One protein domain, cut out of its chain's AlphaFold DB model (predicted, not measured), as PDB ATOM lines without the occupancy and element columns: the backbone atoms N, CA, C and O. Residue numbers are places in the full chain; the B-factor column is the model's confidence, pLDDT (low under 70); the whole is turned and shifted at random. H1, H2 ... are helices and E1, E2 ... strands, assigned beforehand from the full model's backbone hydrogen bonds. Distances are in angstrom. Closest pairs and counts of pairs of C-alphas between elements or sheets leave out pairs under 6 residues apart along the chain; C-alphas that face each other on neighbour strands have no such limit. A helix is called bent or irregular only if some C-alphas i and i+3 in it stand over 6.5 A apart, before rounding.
ATOM      1  N   PHE A   5     230.898 207.284 270.214       81.31
ATOM      2  CA  PHE A   5     231.156 207.384 268.784       81.31
ATOM      3  C   PHE A   5     230.930 206.064 268.040       81.31
ATOM      4  O   PHE A   5     230.421 206.088 266.920       81.31
ATOM      5  N   ASP A   6     231.209 204.916 268.662       80.25
ATOM      6  CA  ASP A   6     230.863 203.607 268.093       80.25
ATOM      7  C   ASP A   6     229.346 203.417 268.011       80.25
ATOM      8  O   ASP A   6     228.838 202.846 267.051       80.25
ATOM      9  N   LEU A   7     228.603 203.913 269.002       82.12
ATOM     10  CA  LEU A   7     227.146 203.818 269.016       82.12
ATOM     11  C   LEU A   7     226.507 204.689 267.923       82.12
ATOM     12  O   LEU A   7     225.632 204.232 267.185       82.12
ATOM     13  N   ILE A   8     226.994 205.921 267.784       84.06
ATOM     14  CA  ILE A   8     226.545 206.882 266.769       84.06
ATOM     15  C   ILE A   8     226.863 206.368 265.356       84.06
ATOM     16  O   ILE A   8     225.996 206.389 264.482       84.06
ATOM     17  N   THR A   9     228.062 205.814 265.142       84.81
ATOM     18  CA  THR A   9     228.451 205.236 263.841       84.81
ATOM     19  C   THR A   9     227.685 203.967 263.492       84.81
ATOM     20  O   THR A   9     227.220 203.838 262.360       84.81
ATOM     21  N   LYS A  10     227.459 203.059 264.451       84.75
ATOM     22  CA  LYS A  10     226.598 201.879 264.242       84.75
ATOM     23  C   LYS A  10     225.150 202.247 263.916       84.75
ATOM     24  O   LYS A  10     224.481 201.492 263.220       84.75
ATOM     25  N   SER A  11     224.692 203.411 264.369       82.25
ATOM     26  CA  SER A  11     223.355 203.943 264.072       82.25
ATOM     27  C   SER A  11     223.272 204.665 262.717       82.25
ATOM     28  O   SER A  11     222.237 205.234 262.374       82.25
ATOM     29  N   GLY A  12     224.350 204.640 261.924       83.44
ATOM     30  CA  GLY A  12     224.387 205.179 260.563       83.44
ATOM     31  C   GLY A  12     224.704 206.673 260.470       83.44
ATOM     32  O   GLY A  12     224.466 207.271 259.420       83.44
ATOM     33  N   TYR A  13     225.228 207.281 261.538       85.25
ATOM     34  CA  TYR A  13     225.717 208.660 261.516       85.25
ATOM     35  C   TYR A  13     227.234 208.700 261.333       85.25
ATOM     36  O   TYR A  13     227.978 207.929 261.933       85.25
ATOM     37  N   GLU A  14     227.712 209.656 260.552       84.06
ATOM     38  CA  GLU A  14     229.133 209.972 260.453       84.06
ATOM     39  C   GLU A  14     229.476 211.102 261.428       84.06
ATOM     40  O   GLU A  14     228.666 211.996 261.676       84.06
ATOM     41  N   ILE A  15     230.680 211.077 261.998       82.62
ATOM     42  CA  ILE A  15     231.130 212.086 262.961       82.62
ATOM     43  C   ILE A  15     232.249 212.900 262.326       82.62
ATOM     44  O   ILE A  15     233.268 212.350 261.911       82.62
ATOM     45  N   GLN A  16     232.084 214.218 262.304       76.94
ATOM     46  CA  GLN A  16     233.095 215.152 261.829       76.94
ATOM     47  C   GLN A  16     233.554 216.055 262.976       76.94
ATOM     48  O   GLN A  16     232.763 216.794 263.558       76.94
ATOM     49  N   THR A  17     234.836 216.012 263.323       67.56
ATOM     50  CA  THR A  17     235.406 216.863 264.375       67.56
ATOM     51  C   THR A  17     235.659 218.279 263.866       67.56
ATOM     52  O   THR A  17     236.194 218.469 262.771       67.56
ATOM     53  N   ILE A  18     235.321 219.287 264.671       58.22
ATOM     54  CA  ILE A  18     235.610 220.689 264.358       58.22
ATOM     55  C   ILE A  18     236.958 221.054 265.002       58.22
ATOM     56  O   ILE A  18     237.043 221.294 266.204       58.22
ATOM     57  N   GLY A  19     238.028 221.106 264.201       53.59
ATOM     58  CA  GLY A  19     239.391 221.413 264.665       53.59
ATOM     59  C   GLY A  19     240.221 220.172 265.034       53.59
ATOM     60  O   GLY A  19     239.964 219.084 264.532       53.59
ATOM     61  N   ASN A  20     241.233 220.338 265.899       48.09
ATOM     62  CA  ASN A  20     242.181 219.272 266.288       48.09
ATOM     63  C   ASN A  20     241.730 218.445 267.514       48.09
ATOM     64  O   ASN A  20     242.521 217.669 268.048       48.09
ATOM     65  N   GLY A  21     240.509 218.658 268.012       49.97
ATOM     66  CA  GLY A  21     239.972 218.006 269.208       49.97
ATOM     67  C   GLY A  21     238.756 217.131 268.907       49.97
ATOM     68  O   GLY A  21     238.071 217.331 267.910       49.97
ATOM     69  N   THR A  22     238.469 216.179 269.800       58.66
ATOM     70  CA  THR A  22     237.319 215.258 269.697       58.66
ATOM     71  C   THR A  22     235.966 215.968 269.852       58.66
ATOM     72  O   THR A  22     234.958 215.505 269.328       58.66
ATOM     73  N   PHE A  23     235.944 217.116 270.536       65.38
ATOM     74  CA  PHE A  23     234.766 217.964 270.721       65.38
ATOM     75  C   PHE A  23     235.100 219.432 270.416       65.38
ATOM     76  O   PHE A  23     236.222 219.863 270.703       65.38
ATOM     77  N   PRO A  24     234.134 220.233 269.929       69.25
ATOM     78  CA  PRO A  24     232.812 219.819 269.456       69.25
ATOM     79  C   PRO A  24     232.895 219.014 268.148       69.25
ATOM     80  O   PRO A  24     233.812 219.201 267.345       69.25
ATOM     81  N   CYS A  25     231.928 218.126 267.923       78.12
ATOM     82  CA  CYS A  25     231.832 217.348 266.688       78.12
ATOM     83  C   CYS A  25     230.419 217.405 266.100       78.12
ATOM     84  O   CYS A  25     229.433 217.587 266.810       78.12
ATOM     85  N   THR A  26     230.329 217.289 264.783       82.56
ATOM     86  CA  THR A  26     229.081 217.302 264.027       82.56
ATOM     87  C   THR A  26     228.692 215.878 263.668       82.56
ATOM     88  O   THR A  26     229.503 215.124 263.135       82.56
ATOM     89  N   PHE A  27     227.446 215.520 263.951       84.88
ATOM     90  CA  PHE A  27     226.808 214.299 263.488       84.88
ATOM     91  C   PHE A  27     226.179 214.556 262.127       84.88
ATOM     92  O   PHE A  27     225.338 215.447 261.975       84.88
ATOM     93  N   MET A  28     226.597 213.770 261.149       81.44
ATOM     94  CA  MET A  28     226.177 213.839 259.760       81.44
ATOM     95  C   MET A  28     225.345 212.597 259.436       81.44
ATOM     96  O   MET A  28     225.687 211.497 259.865       81.44
ATOM     97  N   LYS A  29     224.279 212.742 258.651       83.81
ATOM     98  CA  LYS A  29     223.503 211.612 258.124       83.81
ATOM     99  C   LYS A  29     223.378 211.785 256.620       83.81
ATOM    100  O   LYS A  29     222.927 212.830 256.166       83.81
ATOM    101  N   ASN A  30     223.807 210.789 255.845       82.56
ATOM    102  CA  ASN A  30     223.829 210.851 254.375       82.56
ATOM    103  C   ASN A  30     224.564 212.085 253.800       82.56
ATOM    104  O   ASN A  30     224.203 212.577 252.735       82.56
ATOM    105  N   GLY A  31     225.585 212.593 254.502       74.75
ATOM    106  CA  GLY A  31     226.341 213.783 254.094       74.75
ATOM    107  C   GLY A  31     225.757 215.129 254.543       74.75
ATOM    108  O   GLY A  31     226.412 216.148 254.330       74.75
ATOM    109  N   ASP A  32     224.601 215.149 255.218       81.12
ATOM    110  CA  ASP A  32     223.978 216.371 255.740       81.12
ATOM    111  C   ASP A  32     224.179 216.525 257.262       81.12
ATOM    112  O   ASP A  32     224.016 215.554 258.013       81.12
ATOM    113  N   PRO A  33     224.499 217.738 257.759       83.94
ATOM    114  CA  PRO A  33     224.659 217.982 259.187       83.94
ATOM    115  C   PRO A  33     223.314 217.871 259.906       83.94
ATOM    116  O   PRO A  33     222.350 218.556 259.573       83.94
ATOM    117  N   THR A  34     223.263 217.013 260.924       84.56
ATOM    118  CA  THR A  34     222.048 216.724 261.700       84.56
ATOM    119  C   THR A  34     222.097 217.366 263.087       84.56
ATOM    120  O   THR A  34     221.139 218.014 263.514       84.56
ATOM    121  N   ALA A  35     223.223 217.228 263.790       83.69
ATOM    122  CA  ALA A  35     223.409 217.782 265.129       83.69
ATOM    123  C   ALA A  35     224.882 218.107 265.404       83.69
ATOM    124  O   ALA A  35     225.777 217.566 264.764       83.69
ATOM    125  N   ILE A  36     225.144 218.982 266.369       82.31
ATOM    126  CA  ILE A  36     226.479 219.269 266.893       82.31
ATOM    127  C   ILE A  36     226.504 218.834 268.354       82.31
ATOM    128  O   ILE A  36     225.738 219.356 269.167       82.31
ATOM    129  N   LEU A  37     227.390 217.895 268.677       80.56
ATOM    130  CA  LEU A  37     227.683 217.480 270.038       80.56
ATOM    131  C   LEU A  37     228.749 218.405 270.631       80.56
ATOM    132  O   LEU A  37     229.879 218.504 270.142       80.56
ATOM    133  N   MET A  38     228.358 219.109 271.683       79.38
ATOM    134  CA  MET A  38     229.198 220.056 272.405       79.38
ATOM    135  C   MET A  38     230.075 219.340 273.456       79.38
ATOM    136  O   MET A  38     229.800 218.193 273.806       79.38
ATOM    137  N   PRO A  39     231.129 219.992 273.992       72.75
ATOM    138  CA  PRO A  39     231.999 219.392 275.015       72.75
ATOM    139  C   PRO A  39     231.302 219.044 276.339       72.75
ATOM    140  O   PRO A  39     231.816 218.236 277.103       72.75
ATOM    141  N   ASP A  40     230.153 219.656 276.622       75.31
ATOM    142  CA  ASP A  40     229.288 219.352 277.769       75.31
ATOM    143  C   ASP A  40     228.291 218.215 277.476       75.31
ATOM    144  O   ASP A  40     227.352 218.008 278.237       75.31
ATOM    145  N   PHE A  41     228.478 217.500 276.360       77.12
ATOM    146  CA  PHE A  41     227.585 216.467 275.831       77.12
ATOM    147  C   PHE A  41     226.181 216.960 275.448       77.12
ATOM    148  O   PHE A  41     225.307 216.153 275.136       77.12
ATOM    149  N   SER A  42     225.956 218.277 275.390       80.75
ATOM    150  CA  SER A  42     224.699 218.820 274.882       80.75
ATOM    151  C   SER A  42     224.624 218.724 273.353       80.75
ATOM    152  O   SER A  42     225.591 218.999 272.635       80.75
ATOM    153  N   LEU A  43     223.449 218.348 272.844       83.62
ATOM    154  CA  LEU A  43     223.173 218.273 271.410       83.62
ATOM    155  C   LEU A  43     222.484 219.543 270.911       83.62
ATOM    156  O   LEU A  43     221.365 219.868 271.323       83.62
ATOM    157  N   ARG A  44     223.137 220.235 269.974       83.12
ATOM    158  CA  ARG A  44     222.558 221.345 269.209       83.12
ATOM    159  C   ARG A  44     222.078 220.840 267.855       83.12
ATOM    160  O   ARG A  44     222.890 220.477 267.011       83.12
ATOM    161  N   MET A  45     220.766 220.830 267.652       86.25
ATOM    162  CA  MET A  45     220.158 220.336 266.415       86.25
ATOM    163  C   MET A  45     220.245 221.369 265.292       86.25
ATOM    164  O   MET A  45     220.177 222.576 265.539       86.25
ATOM    165  N   VAL A  46     220.343 220.891 264.053       83.94
ATOM    166  CA  VAL A  46     220.095 221.715 262.867       83.94
ATOM    167  C   VAL A  46     218.586 221.936 262.722       83.94
ATOM    168  O   VAL A  46     217.788 221.035 262.987       83.94
ATOM    169  N   SER A  47     218.191 223.152 262.339       76.00
ATOM    170  CA  SER A  47     216.780 223.549 262.283       76.00
ATOM    171  C   SER A  47     215.976 222.663 261.326       76.00
ATOM    172  O   SER A  47     216.380 222.470 260.179       76.00
ATOM    173  N   GLY A  48     214.837 222.143 261.793       74.06
ATOM    174  CA  GLY A  48     213.964 221.240 261.036       74.06
ATOM    175  C   GLY A  48     214.254 219.747 261.240       74.06
ATOM    176  O   GLY A  48     213.534 218.915 260.687       74.06
ATOM    177  N   LEU A  49     215.276 219.393 262.028       82.81
ATOM    178  CA  LEU A  49     215.652 218.008 262.354       82.81
ATOM    179  C   LEU A  49     215.466 217.666 263.843       82.81
ATOM    180  O   LEU A  49     215.966 216.652 264.326       82.81
ATOM    181  N   GLU A  50     214.701 218.471 264.583       83.50
ATOM    182  CA  GLU A  50     214.467 218.306 266.023       83.50
ATOM    183  C   GLU A  50     213.755 216.988 266.369       83.50
ATOM    184  O   GLU A  50     213.894 216.484 267.479       83.50
ATOM    185  N   GLN A  51     213.051 216.384 265.410       82.50
ATOM    186  CA  GLN A  51     212.397 215.078 265.555       82.50
ATOM    187  C   GLN A  51     213.367 213.915 265.834       82.50
ATOM    188  O   GLN A  51     212.958 212.917 266.416       82.50
ATOM    189  N   ILE A  52     214.646 214.053 265.464       83.81
ATOM    190  CA  ILE A  52     215.704 213.043 265.669       83.81
ATOM    191  C   ILE A  52     216.409 213.253 267.023       83.81
ATOM    192  O   ILE A  52     217.133 212.391 267.516       83.81
ATOM    193  N   LYS A  53     216.179 214.397 267.677       84.19
ATOM    194  CA  LYS A  53     216.819 214.737 268.950       84.19
ATOM    195  C   LYS A  53     216.645 213.662 270.039       84.19
ATOM    196  O   LYS A  53     217.651 213.350 270.670       84.19
ATOM    197  N   PRO A  54     215.455 213.063 270.260       85.62
ATOM    198  CA  PRO A  54     215.277 212.066 271.321       85.62
ATOM    199  C   PRO A  54     216.125 210.799 271.131       85.62
ATOM    200  O   PRO A  54     216.598 210.231 272.110       85.62
ATOM    201  N   GLU A  55     216.335 210.376 269.883       87.19
ATOM    202  CA  GLU A  55     217.190 209.237 269.522       87.19
ATOM    203  C   GLU A  55     218.650 209.519 269.900       87.19
ATOM    204  O   GLU A  55     219.273 208.755 270.636       87.19
ATOM    205  N   LEU A  56     219.182 210.659 269.452       86.06
ATOM    206  CA  LEU A  56     220.567 211.045 269.722       86.06
ATOM    207  C   LEU A  56     220.801 211.345 271.210       86.06
ATOM    208  O   LEU A  56     221.822 210.933 271.756       86.06
ATOM    209  N   ASP A  57     219.853 212.010 271.881       85.94
ATOM    210  CA  ASP A  57     219.909 212.239 273.329       85.94
ATOM    211  C   ASP A  57     219.929 210.893 274.085       85.94
ATOM    212  O   ASP A  57     220.700 210.738 275.029       85.94
ATOM    213  N   SER A  58     219.156 209.889 273.645       86.12
ATOM    214  CA  SER A  58     219.160 208.545 274.245       86.12
ATOM    215  C   SER A  58     220.516 207.842 274.107       86.12
ATOM    216  O   SER A  58     221.007 207.256 275.072       86.12
ATOM    217  N   MET A  59     221.153 207.933 272.937       85.69
ATOM    218  CA  MET A  59     222.483 207.365 272.685       85.69
ATOM    219  C   MET A  59     223.576 208.033 273.530       85.69
ATOM    220  O   MET A  59     224.441 207.352 274.097       85.69
ATOM    221  N   VAL A  60     223.527 209.366 273.637       84.50
ATOM    222  CA  VAL A  60     224.430 210.148 274.493       84.50
ATOM    223  C   VAL A  60     224.237 209.760 275.953       84.50
ATOM    224  O   VAL A  60     225.214 209.412 276.615       84.50
ATOM    225  N   GLN A  61     222.991 209.738 276.432       83.38
ATOM    226  CA  GLN A  61     222.675 209.401 277.815       83.38
ATOM    227  C   GLN A  61     223.125 207.980 278.168       83.38
ATOM    228  O   GLN A  61     223.832 207.798 279.153       83.38
ATOM    229  N   PHE A  62     222.824 206.991 277.322       85.31
ATOM    230  CA  PHE A  62     223.273 205.613 277.527       85.31
ATOM    231  C   PHE A  62     224.798 205.511 277.648       85.31
ATOM    232  O   PHE A  62     225.316 204.789 278.500       85.31
ATOM    233  N   SER A  63     225.532 206.241 276.809       82.44
ATOM    234  CA  SER A  63     226.996 206.211 276.824       82.44
ATOM    235  C   SER A  63     227.580 206.881 278.069       82.44
ATOM    236  O   SER A  63     228.591 206.412 278.591       82.44
ATOM    237  N   LEU A  64     226.947 207.953 278.555       80.00
ATOM    238  CA  LEU A  64     227.325 208.626 279.798       80.00
ATOM    239  C   LEU A  64     227.024 207.756 281.022       80.00
ATOM    240  O   LEU A  64     227.886 207.596 281.884       80.00
ATOM    241  N   ASP A  65     225.843 207.139 281.068       77.62
ATOM    242  CA  ASP A  65     225.410 206.294 282.185       77.62
ATOM    243  C   ASP A  65     226.324 205.079 282.379       77.62
ATOM    244  O   ASP A  65     226.512 204.625 283.507       77.62
ATOM    245  N   ASN A  66     226.919 204.582 281.289       76.94
ATOM    246  CA  ASN A  66     227.793 203.408 281.273       76.94
ATOM    247  C   ASN A  66     229.288 203.743 281.137       76.94
ATOM    248  O   ASN A  66     230.121 202.851 280.941       76.94
ATOM    249  N   GLN A  67     229.664 205.018 281.264       74.44
ATOM    250  CA  GLN A  67     231.058 205.432 281.157       74.44
ATOM    251  C   GLN A  67     231.908 204.798 282.271       74.44
ATOM    252  O   GLN A  67     231.587 204.880 283.454       74.44
ATOM    253  N   GLY A  68     233.024 204.169 281.888       69.69
ATOM    254  CA  GLY A  68     233.942 203.516 282.830       69.69
ATOM    255  C   GLY A  68     233.501 202.126 283.302       69.69
ATOM    256  O   GLY A  68     234.201 201.523 284.113       69.69
ATOM    257  N   MET A  69     232.382 201.595 282.797       71.50
ATOM    258  CA  MET A  69     231.968 200.220 283.081       71.50
ATOM    259  C   MET A  69     232.790 199.195 282.289       71.50
ATOM    260  O   MET A  69     233.266 199.457 281.182       71.50
ATOM    261  N   GLU A  70     232.932 197.995 282.856       75.75
ATOM    262  CA  GLU A  70     233.596 196.872 282.197       75.75
ATOM    263  C   GLU A  70     232.777 196.421 280.980       75.75
ATOM    264  O   GLU A  70     231.582 196.143 281.088       75.75
ATOM    265  N   SER A  71     233.412 196.338 279.811       74.44
ATOM    266  CA  SER A  71     232.764 195.801 278.614       74.44
ATOM    267  C   SER A  71     232.740 194.275 278.655       74.44
ATOM    268  O   SER A  71     233.792 193.658 278.826       74.44
ATOM    269  N   LEU A  72     231.575 193.677 278.420       73.94
ATOM    270  CA  LEU A  72     231.392 192.233 278.302       73.94
ATOM    271  C   LEU A  72     230.642 191.936 277.000       73.94
ATOM    272  O   LEU A  72     229.461 192.259 276.871       73.94
ATOM    273  N   GLY A  73     231.346 191.353 276.024       74.19
ATOM    274  CA  GLY A  73     230.820 191.146 274.672       74.19
ATOM    275  C   GLY A  73     230.407 192.464 274.010       74.19
ATOM    276  O   GLY A  73     231.208 193.396 273.905       74.19
ATOM    277  N   ASP A  74     229.138 192.537 273.611       72.38
ATOM    278  CA  ASP A  74     228.545 193.654 272.865       72.38
ATOM    279  C   ASP A  74     227.895 194.703 273.784       72.38
ATOM    280  O   ASP A  74     227.131 195.553 273.325       72.38
ATOM    281  N   GLY A  75     228.171 194.641 275.090       81.62
ATOM    282  CA  GLY A  75     227.566 195.506 276.095       81.62
ATOM    283  C   GLY A  75     228.469 195.799 277.285       81.62
ATOM    284  O   GLY A  75     229.672 195.526 277.283       81.62
ATOM    285  N   PHE A  76     227.861 196.365 278.319       80.94
ATOM    286  CA  PHE A  76     228.499 196.695 279.588       80.94
ATOM    287  C   PHE A  76     228.018 195.752 280.682       80.94
ATOM    288  O   PHE A  76     226.823 195.476 280.796       80.94
ATOM    289  N   LYS A  77     228.943 195.266 281.509       84.38
ATOM    290  CA  LYS A  77     228.623 194.474 282.695       84.38
ATOM    291  C   LYS A  77     228.137 195.405 283.801       84.38
ATOM    292  O   LYS A  77     228.904 196.213 284.314       84.38
ATOM    293  N   LEU A  78     226.877 195.245 284.193       79.75
ATOM    294  CA  LEU A  78     226.275 195.980 285.305       79.75
ATOM    295  C   LEU A  78     226.528 195.274 286.639       79.75
ATOM    296  O   LEU A  78     226.874 195.908 287.632       79.75
ATOM    297  N   SER A  79     226.343 193.953 286.675       77.00
ATOM    298  CA  SER A  79     226.524 193.149 287.884       77.00
ATOM    299  C   SER A  79     226.868 191.701 287.540       77.00
ATOM    300  O   SER A  79     226.619 191.233 286.430       77.00
ATOM    301  N   GLN A  80     227.454 190.993 288.498       78.62
ATOM    302  CA  GLN A  80     227.787 189.580 288.379       78.62
ATOM    303  C   GLN A  80     227.686 188.906 289.747       78.62
ATOM    304  O   GLN A  80     228.223 189.414 290.730       78.62
ATOM    305  N   TYR A  81     227.048 187.738 289.792       74.25
ATOM    306  CA  TYR A  81     226.990 186.893 290.976       74.25
ATOM    307  C   TYR A  81     227.021 185.427 290.568       74.25
ATOM    308  O   TYR A  81     226.195 184.961 289.776       74.25
ATOM    309  N   LYS A  82     227.996 184.693 291.112       76.81
ATOM    310  CA  LYS A  82     228.332 183.329 290.680       76.81
ATOM    311  C   LYS A  82     228.528 183.287 289.157       76.81
ATOM    312  O   LYS A  82     229.308 184.068 288.610       76.81
ATOM    313  N   SER A  83     227.829 182.383 288.478       79.62
ATOM    314  CA  SER A  83     227.845 182.246 287.026       79.62
ATOM    315  C   SER A  83     226.828 183.140 286.317       79.62
ATOM    316  O   SER A  83     226.702 183.027 285.109       79.62
ATOM    317  N   VAL A  84     226.088 184.014 287.002       79.75
ATOM    318  CA  VAL A  84     225.051 184.840 286.367       79.75
ATOM    319  C   VAL A  84     225.519 186.287 286.244       79.75
ATOM    320  O   VAL A  84     226.088 186.854 287.176       79.75
ATOM    321  N   TYR A  85     225.273 186.883 285.083       84.06
ATOM    322  CA  TYR A  85     225.712 188.218 284.697       84.06
ATOM    323  C   TYR A  85     224.502 189.064 284.331       84.06
ATOM    324  O   TYR A  85     223.648 188.618 283.571       84.06
ATOM    325  N   LEU A  86     224.461 190.294 284.827       85.25
ATOM    326  CA  LEU A  86     223.557 191.334 284.356       85.25
ATOM    327  C   LEU A  86     224.365 192.309 283.509       85.25
ATOM    328  O   LEU A  86     225.357 192.877 283.967       85.25
ATOM    329  N   THR A  87     223.924 192.516 282.280       86.62
ATOM    330  CA  THR A  87     224.575 193.409 281.322       86.62
ATOM    331  C   THR A  87     223.566 194.363 280.706       86.62
ATOM    332  O   THR A  87     222.365 194.087 280.713       86.62
ATOM    333  N   THR A  88     224.053 195.455 280.130       88.75
ATOM    334  CA  THR A  88     223.250 196.325 279.276       88.75
ATOM    335  C   THR A  88     223.896 196.518 277.912       88.75
ATOM    336  O   THR A  88     225.109 196.683 277.787       88.75
ATOM    337  N   THR A  89     223.071 196.472 276.880       89.62
ATOM    338  CA  THR A  89     223.396 196.748 275.482       89.62
ATOM    339  C   THR A  89     222.475 197.858 274.990       89.62
ATOM    340  O   THR A  89     221.444 198.120 275.603       89.62
ATOM    341  N   TYR A  90     222.803 198.505 273.879       88.50
ATOM    342  CA  TYR A  90     221.895 199.475 273.269       88.50
ATOM    343  C   TYR A  90     221.200 198.853 272.063       88.50
ATOM    344  O   TYR A  90     221.867 198.380 271.143       88.50
ATOM    345  N   ASP A  91     219.872 198.857 272.074       87.44
ATOM    346  CA  ASP A  91     219.062 198.475 270.927       87.44
ATOM    347  C   ASP A  91     218.970 199.664 269.964       87.44
ATOM    348  O   ASP A  91     218.327 200.678 270.251       87.44
ATOM    349  N   ILE A  92     219.655 199.538 268.826       83.69
ATOM    350  CA  ILE A  92     219.719 200.578 267.796       83.69
ATOM    351  C   ILE A  92     218.378 200.714 267.063       83.69
ATOM    352  O   ILE A  92     218.053 201.816 266.633       83.69
ATOM    353  N   GLU A  93     217.593 199.643 266.934       83.12
ATOM    354  CA  GLU A  93     216.319 199.671 266.204       83.12
ATOM    355  C   GLU A  93     215.231 200.374 267.015       83.12
ATOM    356  O   GLU A  93     214.455 201.162 266.477       83.12
ATOM    357  N   ASN A  94     215.197 200.114 268.325       83.19
ATOM    358  CA  ASN A  94     214.191 200.678 269.227       83.19
ATOM    359  C   ASN A  94     214.672 201.921 269.992       83.19
ATOM    360  O   ASN A  94     213.890 202.514 270.743       83.19
ATOM    361  N   HIS A  95     215.935 202.320 269.803       83.69
ATOM    362  CA  HIS A  95     216.593 203.465 270.442       83.69
ATOM    363  C   HIS A  95     216.493 203.445 271.971       83.69
ATOM    364  O   HIS A  95     216.154 204.447 272.610       83.69
ATOM    365  N   ARG A  96     216.725 202.274 272.573       85.38
ATOM    366  CA  ARG A  96     216.570 202.056 274.018       85.38
ATOM    367  C   ARG A  96     217.649 201.128 274.567       85.38
ATOM    368  O   ARG A  96     218.130 200.251 273.852       85.38
ATOM    369  N   PRO A  97     218.017 201.276 275.850       86.00
ATOM    370  CA  PRO A  97     218.835 200.279 276.518       86.00
ATOM    371  C   PRO A  97     218.080 198.951 276.616       86.00
ATOM    372  O   PRO A  97     216.883 198.913 276.899       86.00
ATOM    373  N   LEU A  98     218.810 197.865 276.410       90.19
ATOM    374  CA  LEU A  98     218.359 196.494 276.574       90.19
ATOM    375  C   LEU A  98     219.196 195.850 277.676       90.19
ATOM    376  O   LEU A  98     220.424 195.896 277.655       90.19
ATOM    377  N   PHE A  99     218.533 195.269 278.662       88.25
ATOM    378  CA  PHE A  99     219.158 194.660 279.823       88.25
ATOM    379  C   PHE A  99     219.061 193.147 279.703       88.25
ATOM    380  O   PHE A  99     217.967 192.586 279.643       88.25
ATOM    381  N   ASN A 100     220.217 192.492 279.673       90.38
ATOM    382  CA  ASN A 100     220.333 191.060 279.436       90.38
ATOM    383  C   ASN A 100     220.895 190.360 280.669       90.38
ATOM    384  O   ASN A 100     221.859 190.834 281.281       90.38
ATOM    385  N   VAL A 101     220.319 189.207 280.988       88.25
ATOM    386  CA  VAL A 101     220.783 188.301 282.033       88.25
ATOM    387  C   VAL A 101     221.376 187.076 281.365       88.25
ATOM    388  O   VAL A 101     220.663 186.335 280.691       88.25
ATOM    389  N   TYR A 102     222.665 186.848 281.573       88.00
ATOM    390  CA  TYR A 102     223.379 185.690 281.048       88.00
ATOM    391  C   TYR A 102     223.744 184.722 282.165       88.00
ATOM    392  O   TYR A 102     223.996 185.140 283.294       88.00
ATOM    393  N   ARG A 103     223.845 183.433 281.844       86.44
ATOM    394  CA  ARG A 103     224.526 182.440 282.675       86.44
ATOM    395  C   ARG A 103     225.748 181.918 281.941       86.44
ATOM    396  O   ARG A 103     225.659 181.445 280.817       86.44
ATOM    397  N   LEU A 104     226.885 181.997 282.606       82.12
ATOM    398  CA  LEU A 104     228.144 181.447 282.159       82.12
ATOM    399  C   LEU A 104     228.165 179.943 282.436       82.12
ATOM    400  O   LEU A 104     228.208 179.510 283.589       82.12
ATOM    401  N   ASN A 105     228.155 179.161 281.365       79.94
ATOM    402  CA  ASN A 105     228.285 177.713 281.392       79.94
ATOM    403  C   ASN A 105     229.640 177.343 280.769       79.94
ATOM    404  O   ASN A 105     229.750 177.062 279.580       79.94
ATOM    405  N   GLY A 106     230.704 177.382 281.577       73.81
ATOM    406  CA  GLY A 106     232.073 177.213 281.080       73.81
ATOM    407  C   GLY A 106     232.570 178.478 280.376       73.81
ATOM    408  O   GLY A 106     232.744 179.500 281.035       73.81
ATOM    409  N   GLU A 107     232.800 178.410 279.062       72.44
ATOM    410  CA  GLU A 107     233.225 179.559 278.239       72.44
ATOM    411  C   GLU A 107     232.067 180.237 277.484       72.44
ATOM    412  O   GLU A 107     232.242 181.337 276.961       72.44
ATOM    413  N   SER A 108     230.879 179.622 277.426       76.94
ATOM    414  CA  SER A 108     229.715 180.192 276.741       76.94
ATOM    415  C   SER A 108     228.797 180.949 277.698       76.94
ATOM    416  O   SER A 108     228.569 180.537 278.838       76.94
ATOM    417  N   MET A 109     228.259 182.071 277.219       83.75
ATOM    418  CA  MET A 109     227.225 182.841 277.906       83.75
ATOM    419  C   MET A 109     225.864 182.521 277.294       83.75
ATOM    420  O   MET A 109     225.596 182.884 276.151       83.75
ATOM    421  N   ASP A 110     225.000 181.885 278.077       85.75
ATOM    422  CA  ASP A 110     223.635 181.569 277.671       85.75
ATOM    423  C   ASP A 110     222.697 182.686 278.128       85.75
ATOM    424  O   ASP A 110     222.653 183.028 279.313       85.75
ATOM    425  N   LEU A 111     221.950 183.273 277.192       89.31
ATOM    426  CA  LEU A 111     220.958 184.299 277.502       89.31
ATOM    427  C   LEU A 111     219.778 183.661 278.244       89.31
ATOM    428  O   LEU A 111     219.073 182.819 277.695       89.31
ATOM    429  N   LEU A 112     219.553 184.081 279.487       83.88
ATOM    430  CA  LEU A 112     218.431 183.631 280.309       83.88
ATOM    431  C   LEU A 112     217.222 184.560 280.205       83.88
ATOM    432  O   LEU A 112     216.085 184.104 280.292       83.88
ATOM    433  N   PHE A 113     217.463 185.865 280.085       87.12
ATOM    434  CA  PHE A 113     216.408 186.873 280.066       87.12
ATOM    435  C   PHE A 113     216.889 188.151 279.379       87.12
ATOM    436  O   PHE A 113     218.058 188.511 279.495       87.12
ATOM    437  N   SER A 114     215.983 188.853 278.705       88.88
ATOM    438  CA  SER A 114     216.240 190.155 278.095       88.88
ATOM    439  C   SER A 114     215.007 191.041 278.236       88.88
ATOM    440  O   SER A 114     213.888 190.574 278.022       88.88
ATOM    441  N   SER A 115     215.191 192.302 278.622       86.25
ATOM    442  CA  SER A 115     214.111 193.292 278.682       86.25
ATOM    443  C   SER A 115     214.657 194.700 278.478       86.25
ATOM    444  O   SER A 115     215.771 195.009 278.890       86.25
ATOM    445  N   SER A 116     213.861 195.580 277.872       82.94
ATOM    446  CA  SER A 116     214.160 197.017 277.815       82.94
ATOM    447  C   SER A 116     213.917 197.722 279.155       82.94
ATOM    448  O   SER A 116     214.298 198.878 279.333       82.94
ATOM    449  N   GLU A 117     213.259 197.048 280.101       79.31
ATOM    450  CA  GLU A 117     213.031 197.549 281.450       79.31
ATOM    451  C   GLU A 117     214.104 197.008 282.398       79.31
ATOM    452  O   GLU A 117     214.137 195.818 282.728       79.31
ATOM    453  N   GLN A 118     214.969 197.909 282.875       75.25
ATOM    454  CA  GLN A 118     216.037 197.603 283.838       75.25
ATOM    455  C   GLN A 118     215.511 196.851 285.061       75.25
ATOM    456  O   GLN A 118     216.129 195.922 285.574       75.25
ATOM    457  N   GLU A 119     214.337 197.266 285.502       71.50
ATOM    458  CA  GLU A 119     213.558 196.733 286.601       71.50
ATOM    459  C   GLU A 119     213.299 195.225 286.487       71.50
ATOM    460  O   GLU A 119     213.664 194.445 287.374       71.50
ATOM    461  N   GLN A 120     212.743 194.801 285.354       75.44
ATOM    462  CA  GLN A 120     212.437 193.401 285.083       75.44
ATOM    463  C   GLN A 120     213.715 192.566 284.975       75.44
ATOM    464  O   GLN A 120     213.798 191.475 285.539       75.44
ATOM    465  N   ALA A 121     214.740 193.094 284.300       74.75
ATOM    466  CA  ALA A 121     216.012 192.399 284.136       74.75
ATOM    467  C   ALA A 121     216.770 192.238 285.460       74.75
ATOM    468  O   ALA A 121     217.360 191.189 285.710       74.75
ATOM    469  N   THR A 122     216.711 193.238 286.342       73.88
ATOM    470  CA  THR A 122     217.335 193.177 287.671       73.88
ATOM    471  C   THR A 122     216.651 192.134 288.550       73.88
ATOM    472  O   THR A 122     217.317 191.374 289.253       73.88
ATOM    473  N   ALA A 123     215.324 192.040 288.483       69.94
ATOM    474  CA  ALA A 123     214.596 191.016 289.212       69.94
ATOM    475  C   ALA A 123     214.835 189.603 288.667       69.94
ATOM    476  O   ALA A 123     215.075 188.679 289.445       69.94
ATOM    477  N   ALA A 124     214.836 189.441 287.342       72.50
ATOM    478  CA  ALA A 124     215.199 188.181 286.703       72.50
ATOM    479  C   ALA A 124     216.630 187.770 287.083       72.50
ATOM    480  O   ALA A 124     216.871 186.619 287.439       72.50
ATOM    481  N   TYR A 125     217.570 188.716 287.100       77.69
ATOM    482  CA  TYR A 125     218.932 188.494 287.576       77.69
ATOM    483  C   TYR A 125     218.960 188.027 289.035       77.69
ATOM    484  O   TYR A 125     219.589 187.012 289.333       77.69
ATOM    485  N   ALA A 126     218.247 188.700 289.940       70.25
ATOM    486  CA  ALA A 126     218.170 188.330 291.352       70.25
ATOM    487  C   ALA A 126     217.622 186.904 291.561       70.25
ATOM    488  O   ALA A 126     218.182 186.136 292.347       70.25
ATOM    489  N   GLN A 127     216.582 186.527 290.809       71.19
ATOM    490  CA  GLN A 127     215.998 185.183 290.836       71.19
ATOM    491  C   GLN A 127     216.950 184.122 290.263       71.19
ATOM    492  O   GLN A 127     217.166 183.081 290.877       71.19
ATOM    493  N   GLN A 128     217.542 184.381 289.093       72.88
ATOM    494  CA  GLN A 128     218.350 183.403 288.352       72.88
ATOM    495  C   GLN A 128     219.748 183.187 288.939       72.88
ATOM    496  O   GLN A 128     220.336 182.117 288.756       72.88
ATOM    497  N   SER A 129     220.287 184.202 289.615       68.06
ATOM    498  CA  SER A 129     221.589 184.162 290.289       68.06
ATOM    499  C   SER A 129     221.516 183.544 291.690       68.06
ATOM    500  O   SER A 129     222.542 183.145 292.248       68.06
ATOM    501  N   GLY A 130     220.312 183.440 292.263       62.75
ATOM    502  CA  GLY A 130     220.113 183.018 293.647       62.75
ATOM    503  C   GLY A 130     220.623 184.036 294.671       62.75
ATOM    504  O   GLY A 130     220.821 183.664 295.825       62.75
ATOM    505  N   LEU A 131     220.842 185.296 294.255       60.59
ATOM    506  CA  LEU A 131     221.136 186.443 295.133       60.59
ATOM    507  C   LEU A 131     220.032 186.663 296.164       60.59
ATOM    508  O   LEU A 131     220.283 187.181 297.248       60.59
ATOM    509  N   VAL A 132     218.814 186.257 295.823       51.44
ATOM    510  CA  VAL A 132     217.701 186.212 296.753       51.44
ATOM    511  C   VAL A 132     217.144 184.799 296.704       51.44
ATOM    512  O   VAL A 132     216.734 184.332 295.640       51.44
ATOM    513  N   GLN A 133     217.159 184.084 297.836       46.34
ATOM    514  CA  GLN A 133     216.389 182.843 297.938       46.34
ATOM    515  C   GLN A 133     214.945 183.192 297.577       46.34
ATOM    516  O   GLN A 133     214.418 184.190 298.073       46.34
TER     517      GLN A 133
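Overview. This is residues 5 to 133 of the 531 residues of an uncharacterized protein of Caproicibacterium amylolyticum (UniProt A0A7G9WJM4). Two lobes sit end to end along an elongated model: the larger is a strongly twisted sheet of four strands, E5 to E8, with H3 packed lengthwise over E6 and E7, and the smaller is a sheet of four short strands, E1 to E4, with the short helix H1 on it. The longest helix, H2, runs between the lobes and is on both sheets. The printed part has 129 residues, with three named helices and eight named strands in the order H1 E1 E2 E3 E4 H2 E5 E6 E7 E8 H3; both sheets are antiparallel, in the orders E1 E2 E3 E4 and E5 E6 E7 E8. The class is mixed, helices and strands; the whole is loose, with a radius of gyration of the C-alphas of 17.5 A and spans of 53 by 29 by 24 A.

Along the chain. The larger sheet holds E5, residues 75 to 81, 17.2 A; E6, residues 84 to 91, 21.5 A; E7, residues 96 to 105, 28.0 A; and E8, residues 108 to 115, 20.5 A, which bends by 56 degrees at residue 112. H3, residues 118 to 129, is 15.9 A long and ends at C-alpha 129 (221.589, 184.162, 290.289). H2, residues 50 to 65, is 22.9 A long and irregular: C-alphas 51 and 54 are 7.1 A apart. The other sheet holds E1, residues 14 to 17, 10.1 A; E2, residues 25 to 29, 13.3 A; E3, residues 32 to 37, 14.8 A; and E4, residues 43 to 45, 6.2 A. H1, residues 5 to 10, is 8.5 A long and begins at C-alpha 5 (231.156, 207.384, 268.784).

Arrangement. E5 to E8 form a meander, each strand the antiparallel neighbour of the one before; N 78 and O 86 are 2.8 A apart in hairpin E5 and E6, N 87 and O 100 2.8 A in E6 and E7, N 101 and O 113 2.8 A in E7 and E8. H3 is on this sheet at a height of 7.6 A and runs along the strands, at 0 degrees to E7 on the local plane; the closest C-alphas of H3 and E7 are those of Ala 121 and Phe 99, 5.8 A. H2 is on it too, over E7 at a height of 9.0 A; the closest C-alphas of H2 and E7 are those of Ser 58 and Arg 96, 7.0 A. H2 and H3 make two layers with this sheet, helices on one face; H1 and H2 do so with the sheet E1 E2 E3 E4. E1 to E4 form a second meander, with N 16 and O 26 2.9 A apart, N 27 and O 35 2.8 A, and N 36 and O 44 2.8 A. H2 has a height of 9.7 A over that sheet and runs slantwise to the strands, at 41 degrees to E3 on the local plane. H1 and H2 only just touch, with 3 pairs of C-alphas within 8 A, the closest those of Leu 7 and Met 59, 6.9 A; H2 does so with residues 56 to 59 alone. H2 and H3 are apart. Every O i to N i+4 pair is within hydrogen-bond range in H1 and H3, and 10 of 12 in H2.

Size, cuts and confidence. The two C-alphas farthest apart, those of Gly 19 and Gln 133, are 55.9 A apart. The printed part has no cut, and no link is long. The mean pLDDT of the printed part is 78.9; it is under 70 at residues 17 to 24, 68, 123 and 129 to 133.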